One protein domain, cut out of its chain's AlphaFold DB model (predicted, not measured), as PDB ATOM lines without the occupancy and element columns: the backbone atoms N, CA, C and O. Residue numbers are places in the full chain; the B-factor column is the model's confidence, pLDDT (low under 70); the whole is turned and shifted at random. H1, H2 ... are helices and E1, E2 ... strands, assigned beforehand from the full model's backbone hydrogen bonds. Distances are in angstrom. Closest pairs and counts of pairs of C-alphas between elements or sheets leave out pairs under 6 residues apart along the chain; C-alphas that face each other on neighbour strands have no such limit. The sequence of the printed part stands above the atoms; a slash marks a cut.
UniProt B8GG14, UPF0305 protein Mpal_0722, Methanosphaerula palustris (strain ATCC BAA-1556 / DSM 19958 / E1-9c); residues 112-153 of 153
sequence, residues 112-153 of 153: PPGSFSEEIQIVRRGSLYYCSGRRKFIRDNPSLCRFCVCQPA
ATOM      1  N   PRO A 112      28.683  39.770  25.714       94.25
ATOM      2  CA  PRO A 112      27.378  40.317  25.362       94.25
ATOM      3  C   PRO A 112      26.636  39.449  24.321       94.25
ATOM      4  O   PRO A 112      27.257  38.999  23.351       94.25
ATOM      5  N   PRO A 113      25.310  39.244  24.457       94.25
ATOM      6  CA  PRO A 113      24.490  38.650  23.402       94.25
ATOM      7  C   PRO A 113      24.581  39.404  22.064       94.25
ATOM      8  O   PRO A 113      24.795  40.615  22.021       94.25
ATOM      9  N   GLY A 114      24.372  38.685  20.960       91.81
ATOM     10  CA  GLY A 114      24.535  39.188  19.593       91.81
ATOM     11  C   GLY A 114      25.856  38.754  18.950       91.81
ATOM     12  O   GLY A 114      26.573  37.901  19.472       91.81
ATOM     13  N   SER A 115      26.169  39.314  17.780       86.00
ATOM     14  CA  SER A 115      27.464  39.098  17.114       86.00
ATOM     15  C   SER A 115      28.529  39.874  17.872       86.00
ATOM     16  O   SER A 115      28.528  41.088  17.757       86.00
ATOM     17  N   PHE A 116      29.350  39.244  18.714       86.88
ATOM     18  CA  PHE A 116      30.366  39.911  19.541       86.88
ATOM     19  C   PHE A 116      31.676  40.120  18.774       86.88
ATOM     20  O   PHE A 116      32.221  41.220  18.794       86.88
ATOM     21  N   SER A 117      32.131  39.093  18.059       88.19
ATOM     22  CA  SER A 117      33.281  39.102  17.148       88.19
ATOM     23  C   SER A 117      33.004  38.171  15.964       88.19
ATOM     24  O   SER A 117      31.988  37.476  15.963       88.19
ATOM     25  N   GLU A 118      33.903  38.109  14.977       87.69
ATOM     26  CA  GLU A 118      33.769  37.178  13.839       87.69
ATOM     27  C   GLU A 118      33.616  35.713  14.283       87.69
ATOM     28  O   GLU A 118      32.924  34.925  13.643       87.69
ATOM     29  N   GLU A 119      34.226  35.350  15.414       91.25
ATOM     30  CA  GLU A 119      34.252  33.974  15.917       91.25
ATOM     31  C   GLU A 119      33.227  33.722  17.032       91.25
ATOM     32  O   GLU A 119      32.906  32.571  17.347       91.25
ATOM     33  N   ILE A 120      32.699  34.787  17.644       92.19
ATOM     34  CA  ILE A 120      31.805  34.719  18.801       92.19
ATOM     35  C   ILE A 120      30.491  35.421  18.477       92.19
ATOM     36  O   ILE A 120      30.369  36.641  18.546       92.19
ATOM     37  N   GLN A 121      29.467  34.616  18.232       95.12
ATOM     38  CA  GLN A 121      28.074  35.017  18.183       95.12
ATOM     39  C   GLN A 121      27.322  34.316  19.308       95.12
ATOM     40  O   GLN A 121      27.403  33.093  19.454       95.12
ATOM     41  N   ILE A 122      26.574  35.095  20.090       96.62
ATOM     42  CA  ILE A 122      25.737  34.591  21.173       96.62
ATOM     43  C   ILE A 122      24.269  34.792  20.826       96.62
ATOM     44  O   ILE A 122      23.810  35.916  20.625       96.62
ATOM     45  N   VAL A 123      23.517  33.696  20.789       96.69
ATOM     46  CA  VAL A 123      22.084  33.697  20.480       96.69
ATOM     47  C   VAL A 123      21.312  33.132  21.661       96.69
ATOM     48  O   VAL A 123      21.668  32.086  22.204       96.69
ATOM     49  N   ARG A 124      20.229  33.806  22.049       96.19
ATOM     50  CA  ARG A 124      19.276  33.298  23.038       96.19
ATOM     51  C   ARG A 124      18.178  32.504  22.329       96.19
ATOM     52  O   ARG A 124      17.566  33.010  21.392       96.19
ATOM     53  N   ARG A 125      17.912  31.276  22.777       94.50
ATOM     54  CA  ARG A 125      16.770  30.454  22.342       94.50
ATOM     55  C   ARG A 125      16.005  30.004  23.586       94.50
ATOM     56  O   ARG A 125      16.462  29.130  24.319       94.50
ATOM     57  N   GLY A 126      14.865  30.643  23.849       92.50
ATOM     58  CA  GLY A 126      14.124  30.460  25.100       92.50
ATOM     59  C   GLY A 126      14.928  30.936  26.318       92.50
ATOM     60  O   GLY A 126      15.392  32.079  26.364       92.50
ATOM     61  N   SER A 127      15.102  30.060  27.309       92.06
ATOM     62  CA  SER A 127      15.916  30.313  28.508       92.06
ATOM     63  C   SER A 127      17.410  30.022  28.320       92.06
ATOM     64  O   SER A 127      18.202  30.340  29.201       92.06
ATOM     65  N   LEU A 128      17.811  29.439  27.186       95.81
ATOM     66  CA  LEU A 128      19.184  29.004  26.940       95.81
ATOM     67  C   LEU A 128      19.939  29.988  26.041       95.81
ATOM     68  O   LEU A 128      19.374  30.579  25.118       95.81
ATOM     69  N   TYR A 129      21.246  30.103  26.273       97.81
ATOM     70  CA  TYR A 129      22.177  30.836  25.417       97.81
ATOM     71  C   TYR A 129      23.070  29.864  24.650       97.81
ATOM     72  O   TYR A 129      23.466  28.839  25.195       97.81
ATOM     73  N   TYR A 130      23.422  30.201  23.413       97.69
ATOM     74  CA  TYR A 130      24.296  29.414  22.544       97.69
ATOM     75  C   TYR A 130      25.423  30.297  22.027       97.69
ATOM     76  O   TYR A 130      25.161  31.433  21.644       97.69
ATOM     77  N   CYS A 131      26.657  29.791  22.015       97.50
ATOM     78  CA  CYS A 131      27.844  30.525  21.574       97.50
ATOM     79  C   CYS A 131      28.584  29.759  20.469       97.50
ATOM     80  O   CYS A 131      28.993  28.614  20.689       97.50
ATOM     81  N   SER A 132      28.806  30.403  19.319       96.56
ATOM     82  CA  SER A 132      29.558  29.827  18.189       96.56
ATOM     83  C   SER A 132      31.016  29.520  18.541       96.56
ATOM     84  O   SER A 132      31.538  28.469  18.178       96.56
ATOM     85  N   GLY A 133      31.660  30.393  19.319       94.50
ATOM     86  CA  GLY A 133      33.070  30.250  19.682       94.50
ATOM     87  C   GLY A 133      33.339  29.171  20.734       94.50
ATOM     88  O   GLY A 133      34.474  28.720  20.875       94.50
ATOM     89  N   ARG A 134      32.321  28.707  21.477       94.38
ATOM     90  CA  ARG A 134      32.545  27.832  22.642       94.38
ATOM     91  C   ARG A 134      33.268  26.538  22.274       94.38
ATOM     92  O   ARG A 134      34.200  26.168  22.977       94.38
ATOM     93  N   ARG A 135      32.875  25.852  21.190       93.50
ATOM     94  CA  ARG A 135      33.521  24.583  20.787       93.50
ATOM     95  C   ARG A 135      35.007  24.761  20.482       93.50
ATOM     96  O   ARG A 135      35.784  23.851  20.751       93.50
ATOM     97  N   LYS A 136      35.373  25.923  19.938       92.62
ATOM     98  CA  LYS A 136      36.743  26.266  19.565       92.62
ATOM     99  C   LYS A 136      37.590  26.577  20.800       92.62
ATOM    100  O   LYS A 136      38.592  25.913  21.022       92.62
ATOM    101  N   PHE A 137      37.143  27.514  21.635       92.75
ATOM    102  CA  PHE A 137      37.970  28.088  22.705       92.75
ATOM    103  C   PHE A 137      37.889  27.351  24.051       92.75
ATOM    104  O   PHE A 137      38.649  27.650  24.969       92.75
ATOM    105  N   ILE A 138      36.981  26.380  24.234       93.56
ATOM    106  CA  ILE A 138      36.821  25.677  25.527       93.56
ATOM    107  C   ILE A 138      38.077  24.912  25.971       93.56
ATOM    108  O   ILE A 138      38.266  24.695  27.169       93.56
ATOM    109  N   ARG A 139      38.925  24.512  25.017       90.62
ATOM    110  CA  ARG A 139      40.160  23.753  25.265       90.62
ATOM    111  C   ARG A 139      41.382  24.639  25.511       90.62
ATOM    112  O   ARG A 139      42.422  24.105  25.884       90.62
ATOM    113  N   ASP A 140      41.259  25.954  25.347       89.25
ATOM    114  CA  ASP A 140      42.375  26.868  25.575       89.25
ATOM    115  C   ASP A 140      42.747  26.922  27.063       89.25
ATOM    116  O   ASP A 140      41.937  26.631  27.958       89.25
ATOM    117  N   ASN A 141      43.996  27.300  27.345       83.88
ATOM    118  CA  ASN A 141      44.495  27.416  28.709       83.88
ATOM    119  C   ASN A 141      45.187  28.771  28.959       83.88
ATOM    120  O   ASN A 141      46.272  28.998  28.408       83.88
ATOM    121  N   PRO A 142      44.629  29.655  29.810       84.25
ATOM    122  CA  PRO A 142      43.368  29.533  30.555       84.25
ATOM    123  C   PRO A 142      42.140  29.885  29.693       84.25
ATOM    124  O   PRO A 142      42.120  30.923  29.044       84.25
ATOM    125  N   SER A 143      41.087  29.055  29.718       90.31
ATOM    126  CA  SER A 143      39.811  29.342  29.041       90.31
ATOM    127  C   SER A 143      38.680  29.534  30.039       90.31
ATOM    128  O   SER A 143      38.323  28.615  30.777       90.31
ATOM    129  N   LEU A 144      38.054  30.710  30.004       93.94
ATOM    130  CA  LEU A 144      36.855  31.012  30.788       93.94
ATOM    131  C   LEU A 144      35.584  30.392  30.185       93.94
ATOM    132  O   LEU A 144      34.568  30.264  30.871       93.94
ATOM    133  N   CYS A 145      35.630  29.926  28.928       94.38
ATOM    134  CA  CYS A 145      34.474  29.321  28.259       94.38
ATOM    135  C   CYS A 145      33.922  28.105  29.010       94.38
ATOM    136  O   CYS A 145      32.729  27.829  28.911       94.38
ATOM    137  N   ARG A 146      34.754  27.395  29.782       94.31
ATOM    138  CA  ARG A 146      34.318  26.250  30.597       94.31
ATOM    139  C   ARG A 146      33.310  26.636  31.689       94.31
ATOM    140  O   ARG A 146      32.478  25.808  32.046       94.31
ATOM    141  N   PHE A 147      33.339  27.884  32.161       96.44
ATOM    142  CA  PHE A 147      32.443  28.373  33.212       96.44
ATOM    143  C   PHE A 147      31.192  29.059  32.668       96.44
ATOM    144  O   PHE A 147      30.146  28.958  33.299       96.44
ATOM    145  N   CYS A 148      31.288  29.675  31.485       96.38
ATOM    146  CA  CYS A 148      30.184  30.381  30.833       96.38
ATOM    147  C   CYS A 148      28.911  29.518  30.736       96.38
ATOM    148  O   CYS A 148      28.985  28.303  30.534       96.38
ATOM    149  N   VAL A 149      27.738  30.148  30.805       96.44
ATOM    150  CA  VAL A 149      26.430  29.467  30.726       96.44
ATOM    151  C   VAL A 149      26.026  29.049  29.310       96.44
ATOM    152  O   VAL A 149      25.132  28.221  29.142       96.44
ATOM    153  N   CYS A 150      26.663  29.614  28.278       97.19
ATOM    154  CA  CYS A 150      26.302  29.328  26.891       97.19
ATOM    155  C   CYS A 150      26.524  27.859  26.542       97.19
ATOM    156  O   CYS A 150      27.608  27.334  26.752       97.19
ATOM    157  N   GLN A 151      25.570  27.217  25.891       95.69
ATOM    158  CA  GLN A 151      25.791  25.944  25.223       95.69
ATOM    159  C   GLN A 151      26.638  26.142  23.955       95.69
ATOM    160  O   GLN A 151      26.675  27.245  23.394       95.69
ATOM    161  N   PRO A 152      27.370  25.115  23.496       92.56
ATOM    162  CA  PRO A 152      27.986  25.165  22.179       92.56
ATOM    163  C   PRO A 152      26.889  25.266  21.113       92.56
ATOM    164  O   PRO A 152      25.947  24.472  21.130       92.56
ATOM    165  N   ALA A 153      27.002  26.254  20.220       86.12
ATOM    166  CA  ALA A 153      26.137  26.342  19.044       86.12
ATOM    167  C   ALA A 153      26.426  25.210  18.043       86.12
ATOM    168  O   ALA A 153      27.506  24.564  18.136       86.12
TER     169      ALA A 153
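What this domain is: This is residues 112 to 153 of the 153 residues of the protein "UPF0305 protein Mpal_0722" of Methanosphaerula palustris (strain ATCC BAA-1556 / DSM 19958 / E1-9c) (UniProt B8GG14). With little regular structure, this is a small hairpin of strands E1 and E2 at one end, followed by the short helix H1 and a long looped tail, residues 138 to 153, that folds back to the hairpin, where residues 151 to 152 pair with E2. The 42 printed residues hold E1, E2, H1 in that order, a mixed class with only 13 in named elements. The whole is compact, radius of gyration of the C-alphas 9.8 A, spanning 30 by 21 by 15 A.

Where its parts are: Find C-alpha 121 at (28.074, 35.017, 18.183); E1 runs 12.9 A to residue 125. E2, residues 128 to 131, covers 10.3 A. H1, residues 134 to 137, ends at (37.970, 28.088, 22.705).

How they stand to each other: E1 and E2 form an antiparallel hairpin at 161 degrees; look at N 123 and O 130, 2.9 A apart. Residues 130 to 131 of E2 pair parallel with 151 to 152. Residues 114 to 115 pair antiparallel with 121 to 122 of E1. E1 and H1 are apart. H1 is too short for an O i to N i+4 pair; its one O i to N i+3 pair is not within range.

The domain as a whole: The farthest C-alphas, Gly 126 and Asn 141, are 30.7 A apart. The printed part has no cut, both links are tight, and no printed residue is under 70 in pLDDT.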